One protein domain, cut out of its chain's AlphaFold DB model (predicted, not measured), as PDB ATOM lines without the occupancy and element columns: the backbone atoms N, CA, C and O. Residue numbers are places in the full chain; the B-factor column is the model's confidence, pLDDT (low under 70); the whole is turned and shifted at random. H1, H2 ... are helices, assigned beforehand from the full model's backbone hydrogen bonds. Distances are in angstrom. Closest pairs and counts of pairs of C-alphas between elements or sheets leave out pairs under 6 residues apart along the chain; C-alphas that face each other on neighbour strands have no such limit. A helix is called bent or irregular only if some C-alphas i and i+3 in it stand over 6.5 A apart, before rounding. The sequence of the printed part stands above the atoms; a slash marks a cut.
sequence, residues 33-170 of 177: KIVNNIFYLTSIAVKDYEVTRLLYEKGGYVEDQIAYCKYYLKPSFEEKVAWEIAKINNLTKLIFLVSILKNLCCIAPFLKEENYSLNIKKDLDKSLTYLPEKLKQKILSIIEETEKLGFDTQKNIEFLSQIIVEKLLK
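What this domain is: This is residues 33 to 170 of the 177 residues of an uncharacterized protein of Candidatus Bathyarchaeota archaeon (UniProt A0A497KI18). Two layers of helices lie face to face: in one, the long H1 and H4 run side by side, H2 folds back from the last residues of H1 as a hairpin, and H3 packs on residues 92 to 96 of H4. In the other layer the hairpin of H6 and H7 crosses over H1 and H4, while H5 lies over H2 with few contacts. The printed part has 138 residues, with seven named helices, H1 to H7 in chain order, and no named strand: all helix. It is compact, with a radius of gyration of the C-alphas of 14.4 A and spans of 43 by 32 by 21 A.

Where its parts are: H1, residues 33 to 57, begins at C-alpha 33 (56.268, 66.669, -28.546) and is 35.9 A long. H2 is residues 62 to 72, H3 residues 77 to 86, and H4 residues 90 to 105, 22.3 A. H5, residues 114 to 127, is irregular: C-alphas 115 and 118 are 7.5 A apart. H6, residues 133 to 148, spans 24.4 A. H7, residues 153 to 170, spans 24.0 A, ends at C-alpha 170 (61.676, 54.837, -40.737), has a kink of 31 degrees near residue 164 and is only just irregular, with C-alphas 167 and 170 6.8 A apart.

How they stand to each other: H4 is the hub. It touches H1 at a shallow tilt of 14 degrees, the same way; the closest C-alphas, Ala 45 and Lys 102, are 4.0 A apart. Residues 52 to 56 of H1 touch H2 in a hairpin, closest at C-alphas 56 and 62, 5.2 A. H3 and H4 form another, closest at C-alphas 86 and 93, 4.7 A. H6 touches H4 at a steep tilt of 48 degrees, closest at C-alphas 105 and 143, 6.4 A. H7 touches H1 at a steep tilt of 54 degrees, closest at C-alphas 43 and 157, 5.8 A. H6 and H7 form a hairpin, closest at C-alphas 138 and 167, 6.6 A. H5 is close to H2 but not clearly touching, with C-alphas 70 and 123 7.3 A apart; H5 and H7 are apart. Every O i to N i+4 pair is within hydrogen-bond range in H1, H2 and H3, against 9 of 12 in H4, 8 of 10 in H5, 9 of 12 in H6 and 13 of 14 in H7.

The domain as a whole: The C-alphas farthest apart, of Gly 60 and Ile 88, are 43.2 A from each other. The printed part has no cut and no long link. No printed residue is under 70 in pLDDT.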
ATOM      1  N   LYS A  33      57.681  67.041 -28.713       94.31
ATOM      2  CA  LYS A  33      56.268  66.669 -28.546       94.31
ATOM      3  C   LYS A  33      55.938  65.345 -29.238       94.31
ATOM      4  O   LYS A  33      55.340  64.476 -28.616       94.31
ATOM      5  N   ILE A  34      56.350  65.171 -30.496       94.81
ATOM      6  CA  ILE A  34      56.094  63.934 -31.252       94.81
ATOM      7  C   ILE A  34      56.764  62.743 -30.577       94.81
ATOM      8  O   ILE A  34      56.139  61.709 -30.364       94.81
ATOM      9  N   VAL A  35      58.025  62.906 -30.195       95.81
ATOM     10  CA  VAL A  35      58.808  61.828 -29.597       95.81
ATOM     11  C   VAL A  35      58.264  61.429 -28.223       95.81
ATOM     12  O   VAL A  35      58.162  60.239 -27.931       95.81
ATOM     13  N   ASN A  36      57.830  62.400 -27.417       94.94
ATOM     14  CA  ASN A  36      57.172  62.138 -26.139       94.94
ATOM     15  C   ASN A  36      55.820  61.442 -26.321       94.94
ATOM     16  O   ASN A  36      55.507  60.542 -25.549       94.94
ATOM     17  N   ASN A  37      55.043  61.808 -27.345       95.44
ATOM     18  CA  ASN A  37      53.784  61.128 -27.648       95.44
ATOM     19  C   ASN A  37      54.016  59.661 -28.020       95.44
ATOM     20  O   ASN A  37      53.328  58.793 -27.492       95.44
ATOM     21  N   ILE A  38      55.000  59.375 -28.883       96.25
ATOM     22  CA  ILE A  38      55.360  57.995 -29.243       96.25
ATOM     23  C   ILE A  38      55.768  57.237 -27.983       96.25
ATOM     24  O   ILE A  38      55.189  56.201 -27.684       96.25
ATOM     25  N   PHE A  39      56.698  57.789 -27.204       96.25
ATOM     26  CA  PHE A  39      57.183  57.153 -25.986       96.25
ATOM     27  C   PHE A  39      56.062  56.875 -24.969       96.25
ATOM     28  O   PHE A  39      56.000  55.789 -24.392       96.25
ATOM     29  N   TYR A  40      55.152  57.830 -24.771       95.81
ATOM     30  CA  TYR A  40      53.997  57.679 -23.891       95.81
ATOM     31  C   TYR A  40      53.063  56.563 -24.371       95.81
ATOM     32  O   TYR A  40      52.738  55.667 -23.595       95.81
ATOM     33  N   LEU A  41      52.686  56.566 -25.652       96.12
ATOM     34  CA  LEU A  41      51.813  55.541 -26.229       96.12
ATOM     35  C   LEU A  41      52.459  54.149 -26.191       96.12
ATOM     36  O   LEU A  41      51.796  53.184 -25.821       96.12
ATOM     37  N   THR A  42      53.760  54.046 -26.484       96.75
ATOM     38  CA  THR A  42      54.520  52.794 -26.342       96.75
ATOM     39  C   THR A  42      54.527  52.308 -24.896       96.75
ATOM     40  O   THR A  42      54.345  51.121 -24.648       96.75
ATOM     41  N   SER A  43      54.683  53.222 -23.935       96.25
ATOM     42  CA  SER A  43      54.654  52.883 -22.510       96.25
ATOM     43  C   SER A  43      53.298  52.334 -22.075       96.25
ATOM     44  O   SER A  43      53.260  51.426 -21.254       96.25
ATOM     45  N   ILE A  44      52.191  52.861 -22.607       95.62
ATOM     46  CA  ILE A  44      50.865  52.303 -22.323       95.62
ATOM     47  C   ILE A  44      50.732  50.919 -22.956       95.62
ATOM     48  O   ILE A  44      50.367  49.983 -22.260       95.62
ATOM     49  N   ALA A  45      51.093  50.771 -24.232       96.31
ATOM     50  CA  ALA A  45      50.987  49.499 -24.942       96.31
ATOM     51  C   ALA A  45      51.734  48.358 -24.220       96.31
ATOM     52  O   ALA A  45      51.189  47.272 -24.043       96.31
ATOM     53  N   VAL A  46      52.951  48.623 -23.725       97.06
ATOM     54  CA  VAL A  46      53.715  47.654 -22.921       97.06
ATOM     55  C   VAL A  46      53.001  47.306 -21.617       97.06
ATOM     56  O   VAL A  46      52.900  46.132 -21.275       97.06
ATOM     57  N   LYS A  47      52.484  48.303 -20.891       95.44
ATOM     58  CA  LYS A  47      51.778  48.056 -19.626       95.44
ATOM     59  C   LYS A  47      50.497  47.263 -19.839       95.44
ATOM     60  O   LYS A  47      50.231  46.346 -19.073       95.44
ATOM     61  N   ASP A  48      49.739  47.576 -20.883       93.94
ATOM     62  CA  ASP A  48      48.502  46.875 -21.217       93.94
ATOM     63  C   ASP A  48      48.782  45.398 -21.550       93.94
ATOM     64  O   ASP A  48      48.050  44.514 -21.096       93.94
ATOM     65  N   TYR A  49      49.887  45.107 -22.249       95.38
ATOM     66  CA  TYR A  49      50.374  43.737 -22.451       95.38
ATOM     67  C   TYR A  49      50.747  43.054 -21.127       95.38
ATOM     68  O   TYR A  49      50.283  41.953 -20.838       95.38
ATOM     69  N   GLU A  50      51.585  43.703 -20.310       95.88
ATOM     70  CA  GLU A  50      52.098  43.147 -19.053       95.88
ATOM     71  C   GLU A  50      50.977  42.839 -18.057       95.88
ATOM     72  O   GLU A  50      50.976  41.766 -17.453       95.88
ATOM     73  N   VAL A  51      50.011  43.752 -17.920       94.75
ATOM     74  CA  VAL A  51      48.831  43.586 -17.064       94.75
ATOM     75  C   VAL A  51      47.967  42.442 -17.567       94.75
ATOM     76  O   VAL A  51      47.600  41.575 -16.776       94.75
ATOM     77  N   THR A  52      47.680  42.397 -18.871       93.94
ATOM     78  CA  THR A  52      46.832  41.338 -19.425       93.94
ATOM     79  C   THR A  52      47.483  39.972 -19.241       93.94
ATOM     80  O   THR A  52      46.839  39.052 -18.745       93.94
ATOM     81  N   ARG A  53      48.785  39.857 -19.535       93.81
ATOM     82  CA  ARG A  53      49.562  38.636 -19.295       93.81
ATOM     83  C   ARG A  53      49.539  38.232 -17.823       93.81
ATOM     84  O   ARG A  53      49.312  37.068 -17.521       93.81
ATOM     85  N   LEU A  54      49.741  39.175 -16.903       95.00
ATOM     86  CA  LEU A  54      49.722  38.898 -15.467       95.00
ATOM     87  C   LEU A  54      48.355  38.373 -15.004       95.00
ATOM     88  O   LEU A  54      48.285  37.360 -14.311       95.00
ATOM     89  N   LEU A  55      47.271  39.053 -15.380       94.62
ATOM     90  CA  LEU A  55      45.912  38.701 -14.962       94.62
ATOM     91  C   LEU A  55      45.446  37.381 -15.578       94.62
ATOM     92  O   LEU A  55      44.791  36.594 -14.897       94.62
ATOM     93  N   TYR A  56      45.831  37.127 -16.825       90.00
ATOM     94  CA  TYR A  56      45.598  35.862 -17.508       90.00
ATOM     95  C   TYR A  56      46.409  34.716 -16.878       90.00
ATOM     96  O   TYR A  56      45.828  33.781 -16.335       90.00
ATOM     97  N   GLU A  57      47.743  34.799 -16.894       89.94
ATOM     98  CA  GLU A  57      48.627  33.679 -16.539       89.94
ATOM     99  C   GLU A  57      48.712  33.414 -15.032       89.94
ATOM    100  O   GLU A  57      48.957  32.281 -14.616       89.94
ATOM    101  N   LYS A  58      48.604  34.458 -14.200       89.62
ATOM    102  CA  LYS A  58      48.772  34.351 -12.737       89.62
ATOM    103  C   LYS A  58      47.480  34.581 -11.973       89.62
ATOM    104  O   LYS A  58      47.316  34.020 -10.896       89.62
ATOM    105  N   GLY A  59      46.599  35.425 -12.502       86.00
ATOM    106  CA  GLY A  59      45.343  35.776 -11.846       86.00
ATOM    107  C   GLY A  59      44.176  34.846 -12.176       86.00
ATOM    108  O   GLY A  59      43.222  34.808 -11.409       86.00
ATOM    109  N   GLY A  60      44.237  34.101 -13.287       89.56
ATOM    110  CA  GLY A  60      43.136  33.246 -13.738       89.56
ATOM    111  C   GLY A  60      41.908  34.013 -14.248       89.56
ATOM    112  O   GLY A  60      40.863  33.406 -14.439       89.56
ATOM    113  N   TYR A  61      42.017  35.324 -14.496       92.38
ATOM    114  CA  TYR A  61      40.911  36.190 -14.942       92.38
ATOM    115  C   TYR A  61      40.671  36.097 -16.456       92.38
ATOM    116  O   TYR A  61      40.611  37.110 -17.155       92.38
ATOM    117  N   VAL A  62      40.614  34.882 -17.001       89.44
ATOM    118  CA  VAL A  62      40.665  34.647 -18.451       89.44
ATOM    119  C   VAL A  62      39.474  35.289 -19.164       89.44
ATOM    120  O   VAL A  62      39.651  36.060 -20.107       89.44
ATOM    121  N   GLU A  63      38.258  35.023 -18.691       89.94
ATOM    122  CA  GLU A  63      37.013  35.497 -19.294       89.94
ATOM    123  C   GLU A  63      36.908  37.024 -19.253       89.94
ATOM    124  O   GLU A  63      36.539  37.641 -20.257       89.94
ATOM    125  N   ASP A  64      37.296  37.636 -18.132       91.81
ATOM    126  CA  ASP A  64      37.290  39.089 -17.952       91.81
ATOM    127  C   ASP A  64      38.292  39.769 -18.886       91.81
ATOM    128  O   ASP A  64      37.960  40.761 -19.542       91.81
ATOM    129  N   GLN A  65      39.508  39.223 -19.001       92.38
ATOM    130  CA  GLN A  65      40.518  39.770 -19.908       92.38
ATOM    131  C   GLN A  65      40.103  39.615 -21.378       92.38
ATOM    132  O   GLN A  65      40.300  40.537 -22.173       92.38
ATOM    133  N   ILE A  66      39.475  38.496 -21.752       89.94
ATOM    134  CA  ILE A  66      38.935  38.305 -23.104       89.94
ATOM    135  C   ILE A  66      37.792  39.289 -23.375       89.94
ATOM    136  O   ILE A  66      37.743  39.884 -24.454       89.94
ATOM    137  N   ALA A  67      36.873  39.479 -22.426       90.81
ATOM    138  CA  ALA A  67      35.776  40.433 -22.557       90.81
ATOM    139  C   ALA A  67      36.299  41.872 -22.701       90.81
ATOM    140  O   ALA A  67      35.850  42.604 -23.588       90.81
ATOM    141  N   TYR A  68      37.299  42.241 -21.897       90.06
ATOM    142  CA  TYR A  68      38.014  43.511 -21.986       90.06
ATOM    143  C   TYR A  68      38.654  43.705 -23.370       90.06
ATOM    144  O   TYR A  68      38.394  44.702 -24.040       90.06
ATOM    145  N   CYS A  69      39.412  42.721 -23.856       89.44
ATOM    146  CA  CYS A  69      40.041  42.763 -25.178       89.44
ATOM    147  C   CYS A  69      39.012  42.910 -26.309       89.44
ATOM    148  O   CYS A  69      39.164  43.746 -27.200       89.44
ATOM    149  N   LYS A  70      37.918  42.139 -26.257       88.44
ATOM    150  CA  LYS A  70      36.830  42.219 -27.243       88.44
ATOM    151  C   LYS A  70      36.141  43.575 -27.251       88.44
ATOM    152  O   LYS A  70      35.708  44.015 -28.310       88.44
ATOM    153  N   TYR A  71      36.022  44.233 -26.100       88.81
ATOM    154  CA  TYR A  71      35.476  45.584 -26.029       88.81
ATOM    155  C   TYR A  71      36.336  46.578 -26.823       88.81
ATOM    156  O   TYR A  71      35.786  47.320 -27.633       88.81
ATOM    157  N   TYR A  72      37.664  46.529 -26.668       84.50
ATOM    158  CA  TYR A  72      38.596  47.390 -27.413       84.50
ATOM    159  C   TYR A  72      38.703  47.057 -28.903       84.50
ATOM    160  O   TYR A  72      39.011  47.936 -29.700       84.50
ATOM    161  N   LEU A  73      38.433  45.812 -29.299       87.38
ATOM    162  CA  LEU A  73      38.418  45.398 -30.706       87.38
ATOM    163  C   LEU A  73      37.168  45.833 -31.476       87.38
ATOM    164  O   LEU A  73      37.122  45.672 -32.698       87.38
ATOM    165  N   LYS A  74      36.132  46.349 -30.807       85.94
ATOM    166  CA  LYS A  74      34.922  46.792 -31.504       85.94
ATOM    167  C   LYS A  74      35.269  47.954 -32.438       85.94
ATOM    168  O   LYS A  74      35.740  48.978 -31.953       85.94
ATOM    169  N   PRO A  75      34.992  47.842 -33.753       78.12
ATOM    170  CA  PRO A  75      35.250  48.932 -34.680       78.12
ATOM    171  C   PRO A  75      34.505  50.197 -34.247       78.12
ATOM    172  O   PRO A  75      33.277  50.186 -34.146       78.12
ATOM    173  N   SER A  76      35.238  51.286 -34.033       84.12
ATOM    174  CA  SER A  76      34.666  52.594 -33.714       84.12
ATOM    175  C   SER A  76      34.561  53.457 -34.976       84.12
ATOM    176  O   SER A  76      35.442  53.457 -35.840       84.12
ATOM    177  N   PHE A  77      33.458  54.198 -35.111       87.94
ATOM    178  CA  PHE A  77      33.316  55.193 -36.178       87.94
ATOM    179  C   PHE A  77      34.327  56.332 -35.991       87.94
ATOM    180  O   PHE A  77      34.933  56.795 -36.955       87.94
ATOM    181  N   GLU A  78      34.560  56.723 -34.742       88.88
ATOM    182  CA  GLU A  78      35.525  57.740 -34.342       88.88
ATOM    183  C   GLU A  78      36.952  57.353 -34.753       88.88
ATOM    184  O   GLU A  78      37.675  58.190 -35.288       88.88
ATOM    185  N   GLU A  79      37.347  56.084 -34.592       89.25
ATOM    186  CA  GLU A  79      38.647  55.584 -35.063       89.25
ATOM    187  C   GLU A  79      38.791  55.682 -36.587       89.25
ATOM    188  O   GLU A  79      39.842  56.096 -37.082       89.25
ATOM    189  N   LYS A  80      37.727  55.369 -37.342       91.62
ATOM    190  CA  LYS A  80      37.726  55.512 -38.809       91.62
ATOM    191  C   LYS A  80      37.891  56.969 -39.229       91.62
ATOM    192  O   LYS A  80      38.708  57.263 -40.095       91.62
ATOM    193  N   VAL A  81      37.160  57.888 -38.597       94.12
ATOM    194  CA  VAL A  81      37.294  59.332 -38.857       94.12
ATOM    195  C   VAL A  81      38.699  59.820 -38.498       94.12
ATOM    196  O   VAL A  81      39.320  60.553 -39.267       94.12
ATOM    197  N   ALA A  82      39.242  59.375 -37.363       93.88
ATOM    198  CA  ALA A  82      40.597  59.715 -36.950       93.88
ATOM    199  C   ALA A  82      41.652  59.198 -37.945       93.88
ATOM    200  O   ALA A  82      42.603  59.924 -38.238       93.88
ATOM    201  N   TRP A  83      41.471  58.004 -38.521       95.44
ATOM    202  CA  TRP A  83      42.333  57.494 -39.591       95.44
ATOM    203  C   TRP A  83      42.274  58.359 -40.856       95.44
ATOM    204  O   TRP A  83      43.320  58.706 -41.412       95.44
ATOM    205  N   GLU A  84      41.073  58.753 -41.287       95.25
ATOM    206  CA  GLU A  84      40.876  59.595 -42.473       95.25
ATOM    207  C   GLU A  84      41.587  60.951 -42.355       95.25
ATOM    208  O   GLU A  84      42.131  61.453 -43.339       95.25
ATOM    209  N   ILE A  85      41.658  61.506 -41.144       95.06
ATOM    210  CA  ILE A  85      42.426  62.722 -40.852       95.06
ATOM    211  C   ILE A  85      43.926  62.403 -40.782       95.06
ATOM    212  O   ILE A  85      44.756  63.098 -41.372       95.06
ATOM    213  N   ALA A  86      44.299  61.338 -40.069       95.12
ATOM    214  CA  ALA A  86      45.691  61.004 -39.806       95.12
ATOM    215  C   ALA A  86      46.470  60.629 -41.072       95.12
ATOM    216  O   ALA A  86      47.662  60.935 -41.155       95.12
ATOM    217  N   LYS A  87      45.825  59.995 -42.062       94.12
ATOM    218  CA  LYS A  87      46.492  59.486 -43.271       94.12
ATOM    219  C   LYS A  87      47.100  60.575 -44.166       94.12
ATOM    220  O   LYS A  87      47.971  60.243 -44.971       94.12
ATOM    221  N   ILE A  88      46.686  61.835 -43.997       92.25
ATOM    222  CA  ILE A  88      47.096  62.991 -44.813       92.25
ATOM    223  C   ILE A  88      48.583  63.336 -44.624       92.25
ATOM    224  O   ILE A  88      49.241  63.748 -45.572       92.25
ATOM    225  N   ASN A  89      49.137  63.156 -43.421       93.31
ATOM    226  CA  ASN A  89      50.531  63.484 -43.116       93.31
ATOM    227  C   ASN A  89      51.235  62.299 -42.435       93.31
ATOM    228  O   ASN A  89      50.671  61.627 -41.575       93.31
ATOM    229  N   ASN A  90      52.493  62.035 -42.798       94.88
ATOM    230  CA  ASN A  90      53.223  60.867 -42.297       94.88
ATOM    231  C   ASN A  90      53.476  60.890 -40.776       94.88
ATOM    232  O   ASN A  90      53.479  59.829 -40.153       94.88
ATOM    233  N   LEU A  91      53.603  62.062 -40.144       94.69
ATOM    234  CA  LEU A  91      53.721  62.181 -38.687       94.69
ATOM    235  C   LEU A  91      52.392  61.911 -37.977       94.69
ATOM    236  O   LEU A  91      52.377  61.188 -36.983       94.69
ATOM    237  N   THR A  92      51.273  62.450 -38.471       94.75
ATOM    238  CA  THR A  92      49.951  62.167 -37.881       94.75
ATOM    239  C   THR A  92      49.579  60.703 -38.062       94.75
ATOM    240  O   THR A  92      49.107  60.069 -37.122       94.75
ATOM    241  N   LYS A  93      49.899  60.138 -39.230       96.00
ATOM    242  CA  LYS A  93      49.779  58.712 -39.539       96.00
ATOM    243  C   LYS A  93      50.602  57.864 -38.572       96.00
ATOM    244  O   LYS A  93      50.073  56.911 -38.013       96.00
ATOM    245  N   LEU A  94      51.861  58.228 -38.317       96.12
ATOM    246  CA  LEU A  94      52.711  57.540 -37.343       96.12
ATOM    247  C   LEU A  94      52.099  57.566 -35.938       96.12
ATOM    248  O   LEU A  94      51.996  56.519 -35.308       96.12
ATOM    249  N   ILE A  95      51.671  58.734 -35.450       96.00
ATOM    250  CA  ILE A  95      51.063  58.853 -34.114       96.00
ATOM    251  C   ILE A  95      49.792  58.011 -34.010       96.00
ATOM    252  O   ILE A  95      49.623  57.293 -33.028       96.00
ATOM    253  N   PHE A  96      48.935  58.049 -35.031       95.75
ATOM    254  CA  PHE A  96      47.732  57.228 -35.082       95.75
ATOM    255  C   PHE A  96      48.077  55.732 -35.023       95.75
ATOM    256  O   PHE A  96      47.560  55.011 -34.173       95.75
ATOM    257  N   LEU A  97      49.019  55.275 -35.852       95.88
ATOM    258  CA  LEU A  97      49.448  53.875 -35.882       95.88
ATOM    259  C   LEU A  97      50.071  53.420 -34.554       95.88
ATOM    260  O   LEU A  97      49.874  52.284 -34.144       95.88
ATOM    261  N   VAL A  98      50.787  54.293 -33.844       95.88
ATOM    262  CA  VAL A  98      51.290  53.968 -32.501       95.88
ATOM    263  C   VAL A  98      50.157  53.972 -31.468       95.88
ATOM    264  O   VAL A  98      50.178  53.163 -30.545       95.88
ATOM    265  N   SER A  99      49.139  54.824 -31.621       93.81
ATOM    266  CA  SER A  99      47.992  54.838 -30.705       93.81
ATOM    267  C   SER A  99      47.124  53.589 -30.805       93.81
ATOM    268  O   SER A  99      46.659  53.117 -29.776       93.81
ATOM    269  N   ILE A 100      46.966  52.997 -31.993       92.50
ATOM    270  CA  ILE A 100      46.226  51.734 -32.116       92.50
ATOM    271  C   ILE A 100      46.993  50.575 -31.472       92.50
ATOM    272  O   ILE A 100      46.363  49.699 -30.893       92.50
ATOM    273  N   LEU A 101      48.337  50.590 -31.469       91.81
ATOM    274  CA  LEU A 101      49.130  49.545 -30.802       91.81
ATOM    275  C   LEU A 101      48.789  49.425 -29.316       91.81
ATOM    276  O   LEU A 101      48.793  48.315 -28.800       91.81
ATOM    277  N   LYS A 102      48.420  50.527 -28.648       83.12
ATOM    278  CA  LYS A 102      47.893  50.490 -27.278       83.12
ATOM    279  C   LYS A 102      46.734  49.496 -27.158       83.12
ATOM    280  O   LYS A 102      46.792  48.580 -26.347       83.12
ATOM    281  N   ASN A 103      45.710  49.669 -27.992       82.62
ATOM    282  CA  ASN A 103      44.500  48.848 -27.959       82.62
ATOM    283  C   ASN A 103      44.782  47.399 -28.378       82.62
ATOM    284  O   ASN A 103      44.037  46.496 -28.018       82.62
ATOM    285  N   LEU A 104      45.844  47.177 -29.155       91.06
ATOM    286  CA  LEU A 104      46.177  45.860 -29.682       91.06
ATOM    287  C   LEU A 104      47.114  45.053 -28.777       91.06
ATOM    288  O   LEU A 104      47.051  43.826 -28.766       91.06
ATOM    289  N   CYS A 105      47.974  45.713 -28.001       92.12
ATOM    290  CA  CYS A 105      48.946  45.036 -27.148       92.12
ATOM    291  C   CYS A 105      48.305  44.288 -25.971       92.12
ATOM    292  O   CYS A 105      48.859  43.272 -25.561       92.12
ATOM    293  N   CYS A 106      47.132  44.696 -25.472       90.81
ATOM    294  CA  CYS A 106      46.405  43.898 -24.471       90.81
ATOM    295  C   CYS A 106      45.938  42.542 -25.024       90.81
ATOM    296  O   CYS A 106      45.812  41.580 -24.282       90.81
ATOM    297  N   ILE A 107      45.732  42.431 -26.335       91.19
ATOM    298  CA  ILE A 107      45.222  41.213 -26.975       91.19
ATOM    299  C   ILE A 107      46.338  40.199 -27.214       91.19
ATOM    300  O   ILE A 107      46.090  38.995 -27.266       91.19
ATOM    301  N   ALA A 108      47.568  40.685 -27.383       91.88
ATOM    302  CA  ALA A 108      48.688  39.880 -27.841       91.88
ATOM    303  C   ALA A 108      48.952  38.605 -27.012       91.88
ATOM    304  O   ALA A 108      49.197  37.573 -27.639       91.88
ATOM    305  N   PRO A 109      48.817  38.596 -25.664       91.62
ATOM    306  CA  PRO A 109      48.957  37.372 -24.872       91.62
ATOM    307  C   PRO A 109      48.019  36.232 -25.312       91.62
ATOM    308  O   PRO A 109      48.388  35.068 -25.213       91.62
ATOM    309  N   PHE A 110      46.842  36.542 -25.866       89.12
ATOM    310  CA  PHE A 110      45.859  35.540 -26.294       89.12
ATOM    311  C   PHE A 110      46.048  35.036 -27.729       89.12
ATOM    312  O   PHE A 110      45.388  34.079 -28.136       89.12
ATOM    313  N   LEU A 111      46.915  35.659 -28.534       85.31
ATOM    314  CA  LEU A 111      47.065  35.296 -29.950       85.31
ATOM    315  C   LEU A 111      47.731  33.928 -30.164       85.31
ATOM    316  O   LEU A 111      47.568  33.346 -31.244       85.31
ATOM    317  N   LYS A 112      48.433  33.415 -29.146       76.56
ATOM    318  CA  LYS A 112      49.044  32.076 -29.121       76.56
ATOM    319  C   LYS A 112      48.145  30.982 -28.571       76.56
ATOM    320  O   LYS A 112      48.411  29.811 -28.813       76.56
ATOM    321  N   GLU A 113      47.107  31.352 -27.837       77.81
ATOM    322  CA  GLU A 113      46.260  30.385 -27.153       77.81
ATOM    323  C   GLU A 113      45.297  29.746 -28.148       77.81
ATOM    324  O   GLU A 113      44.408  30.417 -28.678       77.81
ATOM    325  N   GLU A 114      45.453  28.449 -28.419       74.50
ATOM    326  CA  GLU A 114      44.649  27.730 -29.421       74.50
ATOM    327  C   GLU A 114      43.143  27.918 -29.190       74.50
ATOM    328  O   GLU A 114      42.396  28.187 -30.133       74.50
ATOM    329  N   ASN A 115      42.722  27.916 -27.923       77.38
ATOM    330  CA  ASN A 115      41.325  28.039 -27.508       77.38
ATOM    331  C   ASN A 115      40.683  29.397 -27.849       77.38
ATOM    332  O   ASN A 115      39.466  29.481 -28.019       77.38
ATOM    333  N   TYR A 116      41.476  30.468 -27.957       76.19
ATOM    334  CA  TYR A 116      40.966  31.840 -28.097       76.19
ATOM    335  C   TYR A 116      41.433  32.539 -29.375       76.19
ATOM    336  O   TYR A 116      40.756  33.442 -29.880       76.19
ATOM    337  N   SER A 117      42.561  32.095 -29.926       77.69
ATOM    338  CA  SER A 117      43.269  32.757 -31.014       77.69
ATOM    339  C   SER A 117      42.414  32.929 -32.266       77.69
ATOM    340  O   SER A 117      42.471  33.991 -32.876       77.69
ATOM    341  N   LEU A 118      41.577  31.956 -32.648       77.88
ATOM    342  CA  LEU A 118      40.779  32.050 -33.877       77.88
ATOM    343  C   LEU A 118      39.740  33.182 -33.815       77.88
ATOM    344  O   LEU A 118      39.650  34.003 -34.731       77.88
ATOM    345  N   ASN A 119      38.972  33.249 -32.725       82.88
ATOM    346  CA  ASN A 119      37.939  34.273 -32.548       82.88
ATOM    347  C   ASN A 119      38.564  35.661 -32.382       82.88
ATOM    348  O   ASN A 119      38.120  36.618 -33.010       82.88
ATOM    349  N   ILE A 120      39.638  35.751 -31.597       85.12
ATOM    350  CA  ILE A 120      40.350  37.006 -31.357       85.12
ATOM    351  C   ILE A 120      41.022  37.519 -32.634       85.12
ATOM    352  O   ILE A 120      40.916  38.704 -32.934       85.12
ATOM    353  N   LYS A 121      41.650  36.648 -33.437       86.06
ATOM    354  CA  LYS A 121      42.232  37.025 -34.737       86.06
ATOM    355  C   LYS A 121      41.168  37.554 -35.696       86.06
ATOM    356  O   LYS A 121      41.419  38.531 -36.392       86.06
ATOM    357  N   LYS A 122      39.970  36.961 -35.707       86.69
ATOM    358  CA  LYS A 122      38.847  37.448 -36.520       86.69
ATOM    359  C   LYS A 122      38.357  38.827 -36.069       86.69
ATOM    360  O   LYS A 122      38.049  39.666 -36.912       86.69
ATOM    361  N   ASP A 123      38.264  39.061 -34.765       88.56
ATOM    362  CA  ASP A 123      37.848  40.359 -34.224       88.56
ATOM    363  C   ASP A 123      38.927  41.435 -34.448       88.56
ATOM    364  O   ASP A 123      38.604  42.560 -34.827       88.56
ATOM    365  N   LEU A 124      40.206  41.063 -34.338       88.94
ATOM    366  CA  LEU A 124      41.360  41.891 -34.696       88.94
ATOM    367  C   LEU A 124      41.378  42.258 -36.184       88.94
ATOM    368  O   LEU A 124      41.629  43.401 -36.550       88.94
ATOM    369  N   ASP A 125      41.084  41.299 -37.059       87.88
ATOM    370  CA  ASP A 125      41.020  41.537 -38.499       87.88
ATOM    371  C   ASP A 125      39.951  42.583 -38.848       87.88
ATOM    372  O   ASP A 125      40.214  43.541 -39.580       87.88
ATOM    373  N   LYS A 126      38.765  42.444 -38.239       88.69
ATOM    374  CA  LYS A 126      37.642  43.377 -38.394       88.69
ATOM    375  C   LYS A 126      37.962  44.774 -37.867       88.69
ATOM    376  O   LYS A 126      37.578  45.755 -38.514       88.69
ATOM    377  N   SER A 127      38.642  44.868 -36.722       88.81
ATOM    378  CA  SER A 127      38.979  46.150 -36.093       88.81
ATOM    379  C   SER A 127      39.933  46.984 -36.944       88.81
ATOM    380  O   SER A 127      39.906  48.203 -36.854       88.81
ATOM    381  N   LEU A 128      40.702  46.358 -37.842       91.62
ATOM    382  CA  LEU A 128      41.692  47.027 -38.693       91.62
ATOM    383  C   LEU A 128      41.265  47.184 -40.160       91.62
ATOM    384  O   LEU A 128      42.075  47.589 -40.990       91.62
ATOM    385  N   THR A 129      40.002  46.907 -40.501       91.12
ATOM    386  CA  THR A 129      39.481  46.972 -41.887       91.12
ATOM    387  C   THR A 129      39.597  48.343 -42.556       91.12
ATOM    388  O   THR A 129      39.559  48.428 -43.781       91.12
ATOM    389  N   TYR A 130      39.738  49.420 -41.780       90.62
ATOM    390  CA  TYR A 130      39.935  50.772 -42.307       90.62
ATOM    391  C   TYR A 130      41.388  51.065 -42.714       90.62
ATOM    392  O   TYR A 130      41.643  52.055 -43.403       90.62
ATOM    393  N   LEU A 131      42.351  50.233 -42.300       93.50
ATOM    394  CA  LEU A 131      43.751  50.397 -42.673       93.50
ATOM    395  C   LEU A 131      44.042  49.759 -44.040       93.50
ATOM    396  O   LEU A 131      43.556  48.668 -44.332       93.50
ATOM    397  N   PRO A 132      44.924  50.368 -44.851       93.88
ATOM    398  CA  PRO A 132      45.514  49.703 -46.005       93.88
ATOM    399  C   PRO A 132      46.221  48.402 -45.606       93.88
ATOM    400  O   PRO A 132      46.945  48.368 -44.609       93.88
ATOM    401  N   GLU A 133      46.104  47.372 -46.444       92.88
ATOM    402  CA  GLU A 133      46.608  46.018 -46.161       92.88
ATOM    403  C   GLU A 133      48.099  45.997 -45.772       92.88
ATOM    404  O   GLU A 133      48.492  45.390 -44.780       92.88
ATOM    405  N   LYS A 134      48.938  46.778 -46.467       92.56
ATOM    406  CA  LYS A 134      50.371  46.904 -46.148       92.56
ATOM    407  C   LYS A 134      50.632  47.457 -44.738       92.56
ATOM    408  O   LYS A 134      51.620  47.087 -44.106       92.56
ATOM    409  N   LEU A 135      49.793  48.375 -44.251       93.62
ATOM    410  CA  LEU A 135      49.918  48.925 -42.897       93.62
ATOM    411  C   LEU A 135      49.368  47.958 -41.855       93.62
ATOM    412  O   LEU A 135      50.001  47.779 -40.818       93.62
ATOM    413  N   LYS A 136      48.253  47.293 -42.152       94.00
ATOM    414  CA  LYS A 136      47.698  46.235 -41.306       94.00
ATOM    415  C   LYS A 136      48.725  45.127 -41.056       94.00
ATOM    416  O   LYS A 136      49.006  44.821 -39.903       94.00
ATOM    417  N   GLN A 137      49.377  44.620 -42.104       93.31
ATOM    418  CA  GLN A 137      50.443  43.615 -41.981       93.31
ATOM    419  C   GLN A 137      51.609  44.097 -41.111       93.31
ATOM    420  O   GLN A 137      52.105  43.357 -40.267       93.31
ATOM    421  N   LYS A 138      52.020  45.364 -41.260       94.62
ATOM    422  CA  LYS A 138      53.050  45.956 -40.394       94.62
ATOM    423  C   LYS A 138      52.622  45.974 -38.935       94.62
ATOM    424  O   LYS A 138      53.417  45.579 -38.090       94.62
ATOM    425  N   ILE A 139      51.397  46.406 -38.645       94.88
ATOM    426  CA  ILE A 139      50.854  46.438 -37.284       94.88
ATOM    427  C   ILE A 139      50.818  45.034 -36.683       94.88
ATOM    428  O   ILE A 139      51.370  44.835 -35.607       94.88
ATOM    429  N   LEU A 140      50.272  44.050 -37.401       92.69
ATOM    430  CA  LEU A 140      50.246  42.653 -36.953       92.69
ATOM    431  C   LEU A 140      51.659  42.133 -36.662       92.69
ATOM    432  O   LEU A 140      51.906  41.608 -35.581       92.69
ATOM    433  N   SER A 141      52.619  42.417 -37.546       94.56
ATOM    434  CA  SER A 141      54.019  42.036 -37.336       94.56
ATOM    435  C   SER A 141      54.703  42.748 -36.164       94.56
ATOM    436  O   SER A 141      55.800  42.357 -35.791       94.56
ATOM    437  N   ILE A 142      54.151  43.845 -35.634       95.94
ATOM    438  CA  ILE A 142      54.646  44.490 -34.405       95.94
ATOM    439  C   ILE A 142      54.032  43.799 -33.193       95.94
ATOM    440  O   ILE A 142      54.731  43.563 -32.213       95.94
ATOM    441  N   ILE A 143      52.747  43.451 -33.271       94.31
ATOM    442  CA  ILE A 143      52.049  42.708 -32.222       94.31
ATOM    443  C   ILE A 143      52.700  41.341 -31.996       94.31
ATOM    444  O   ILE A 143      52.945  40.981 -30.851       94.31
ATOM    445  N   GLU A 144      53.095  40.634 -33.051       92.75
ATOM    446  CA  GLU A 144      53.856  39.378 -32.942       92.75
ATOM    447  C   GLU A 144      55.192  39.547 -32.192       92.75
ATOM    448  O   GLU A 144      55.608  38.674 -31.437       92.75
ATOM    449  N   GLU A 145      55.869  40.693 -32.317       95.56
ATOM    450  CA  GLU A 145      57.131  40.937 -31.599       95.56
ATOM    451  C   GLU A 145      56.918  41.102 -30.090       95.56
ATOM    452  O   GLU A 145      57.854  40.895 -29.315       95.56
ATOM    453  N   THR A 146      55.704  41.455 -29.648       94.38
ATOM    454  CA  THR A 146      55.405  41.656 -28.219       94.38
ATOM    455  C   THR A 146      55.521  40.372 -27.398       94.38
ATOM    456  O   THR A 146      55.716  40.409 -26.188       94.38
ATOM    457  N   GLU A 147      55.531  39.219 -28.058       91.38
ATOM    458  CA  GLU A 147      55.808  37.926 -27.435       91.38
ATOM    459  C   GLU A 147      57.195  37.856 -26.786       91.38
ATOM    460  O   GLU A 147      57.418  37.073 -25.866       91.38
ATOM    461  N   LYS A 148      58.137  38.675 -27.266       94.62
ATOM    462  CA  LYS A 148      59.507  38.752 -26.748       94.62
ATOM    463  C   LYS A 148      59.613  39.629 -25.498       94.62
ATOM    464  O   LYS A 148      60.694  39.719 -24.918       94.62
ATOM    465  N   LEU A 149      58.526  40.288 -25.083       95.12
ATOM    466  CA  LEU A 149      58.525  41.139 -23.897       95.12
ATOM    467  C   LEU A 149      58.733  40.291 -22.636       95.12
ATOM    468  O   LEU A 149      57.971  39.369 -22.340       95.12
ATOM    469  N   GLY A 150      59.768  40.628 -21.871       94.31
ATOM    470  CA  GLY A 150      60.120  39.977 -20.611       94.31
ATOM    471  C   GLY A 150      59.376  40.580 -19.421       94.31
ATOM    472  O   GLY A 150      58.273  41.104 -19.565       94.31
ATOM    473  N   PHE A 151      59.988  40.533 -18.237       94.06
ATOM    474  CA  PHE A 151      59.433  41.089 -16.990       94.06
ATOM    475  C   PHE A 151      60.022  42.457 -16.601       94.06
ATOM    476  O   PHE A 151      59.651  43.019 -15.577       94.06
ATOM    477  N   ASP A 152      60.951  42.989 -17.399       96.56
ATOM    478  CA  ASP A 152      61.560  44.302 -17.183       96.56
ATOM    479  C   ASP A 152      60.853  45.338 -18.063       96.56
ATOM    480  O   ASP A 152      61.118  45.439 -19.264       96.56
ATOM    481  N   THR A 153      59.945  46.108 -17.458       95.62
ATOM    482  CA  THR A 153      59.120  47.098 -18.161       95.62
ATOM    483  C   THR A 153      59.957  48.125 -18.919       95.62
ATOM    484  O   THR A 153      59.603  48.507 -20.033       95.62
ATOM    485  N   GLN A 154      61.093  48.566 -18.373       95.00
ATOM    486  CA  GLN A 154      61.916  49.571 -19.044       95.00
ATOM    487  C   GLN A 154      62.573  48.994 -20.303       95.00
ATOM    488  O   GLN A 154      62.560  49.645 -21.353       95.00
ATOM    489  N   LYS A 155      63.084  47.757 -20.230       96.38
ATOM    490  CA  LYS A 155      63.612  47.043 -21.405       96.38
ATOM    491  C   LYS A 155      62.523  46.743 -22.427       96.38
ATOM    492  O   LYS A 155      62.770  46.871 -23.622       96.38
ATOM    493  N   ASN A 156      61.318  46.410 -21.977       97.50
ATOM    494  CA  ASN A 156      60.167  46.169 -22.842       97.50
ATOM    495  C   ASN A 156      59.759  47.430 -23.619       97.50
ATOM    496  O   ASN A 156      59.536  47.371 -24.829       97.50
ATOM    497  N   ILE A 157      59.731  48.589 -22.948       97.50
ATOM    498  CA  ILE A 157      59.465  49.886 -23.584       97.50
ATOM    499  C   ILE A 157      60.553  50.218 -24.605       97.50
ATOM    500  O   ILE A 157      60.238  50.665 -25.710       97.50
ATOM    501  N   GLU A 158      61.826  50.012 -24.264       97.50
ATOM    502  CA  GLU A 158      62.936  50.233 -25.193       97.50
ATOM    503  C   GLU A 158      62.859  49.306 -26.414       97.50
ATOM    504  O   GLU A 158      62.947  49.788 -27.544       97.50
ATOM    505  N   PHE A 159      62.602  48.015 -26.203       98.25
ATOM    506  CA  PHE A 159      62.435  47.032 -27.270       98.25
ATOM    507  C   PHE A 159      61.287  47.410 -28.214       98.25
ATOM    508  O   PHE A 159      61.504  47.561 -29.416       98.25
ATOM    509  N   LEU A 160      60.080  47.642 -27.689       97.88
ATOM    510  CA  LEU A 160      58.938  47.994 -28.533       97.88
ATOM    511  C   LEU A 160      59.156  49.336 -29.249       97.88
ATOM    512  O   LEU A 160      58.750  49.498 -30.400       97.88
ATOM    513  N   SER A 161      59.860  50.279 -28.617       97.81
ATOM    514  CA  SER A 161      60.245  51.536 -29.267       97.81
ATOM    515  C   SER A 161      61.173  51.311 -30.457       97.81
ATOM    516  O   SER A 161      60.978  51.942 -31.494       97.81
ATOM    517  N   GLN A 162      62.148  50.403 -30.344       98.38
ATOM    518  CA  GLN A 162      63.010  50.024 -31.466       98.38
ATOM    519  C   GLN A 162      62.183  49.456 -32.623       98.38
ATOM    520  O   GLN A 162      62.316  49.914 -33.759       98.38
ATOM    521  N   ILE A 163      61.270  48.529 -32.329       98.25
ATOM    522  CA  ILE A 163      60.401  47.910 -33.336       98.25
ATOM    523  C   ILE A 163      59.504  48.953 -34.022       98.25
ATOM    524  O   ILE A 163      59.389  48.957 -35.249       98.25
ATOM    525  N   ILE A 164      58.907  49.881 -33.266       97.50
ATOM    526  CA  ILE A 164      58.108  50.990 -33.818       97.50
ATOM    527  C   ILE A 164      58.959  51.869 -34.736       97.50
ATOM    528  O   ILE A 164      58.516  52.238 -35.831       97.50
ATOM    529  N   VAL A 165      60.183  52.199 -34.315       97.62
ATOM    530  CA  VAL A 165      61.104  52.996 -35.125       97.62
ATOM    531  C   VAL A 165      61.384  52.289 -36.452       97.62
ATOM    532  O   VAL A 165      61.268  52.900 -37.513       97.62
ATOM    533  N   GLU A 166      61.704  51.000 -36.422       97.12
ATOM    534  CA  GLU A 166      62.083  50.232 -37.610       97.12
ATOM    535  C   GLU A 166      60.917  49.931 -38.551       97.12
ATOM    536  O   GLU A 166      61.051  50.093 -39.766       97.12
ATOM    537  N   LYS A 167      59.767  49.509 -38.016       96.50
ATOM    538  CA  LYS A 167      58.642  49.018 -38.825       96.50
ATOM    539  C   LYS A 167      57.678  50.130 -39.257       96.50
ATOM    540  O   LYS A 167      57.075  50.012 -40.334       96.50
ATOM    541  N   LEU A 168      57.563  51.217 -38.481       95.81
ATOM    542  CA  LEU A 168      56.644  52.335 -38.753       95.81
ATOM    543  C   LEU A 168      57.365  53.645 -39.065       95.81
ATOM    544  O   LEU A 168      57.155  54.197 -40.142       95.81
ATOM    545  N   LEU A 169      58.214  54.141 -38.161       96.31
ATOM    546  CA  LEU A 169      58.783  55.488 -38.281       96.31
ATOM    547  C   LEU A 169      59.693  55.616 -39.502       96.31
ATOM    548  O   LEU A 169      59.439  56.464 -40.356       96.31
ATOM    549  N   LYS A 170      60.727  54.768 -39.617       95.75
ATOM    550  CA  LYS A 170      61.676  54.837 -40.737       95.75
ATOM    551  C   LYS A 170      60.953  54.705 -42.084       95.75
ATOM    552  O   LYS A 170      61.150  55.571 -42.927       95.75
TER     553      LYS A 170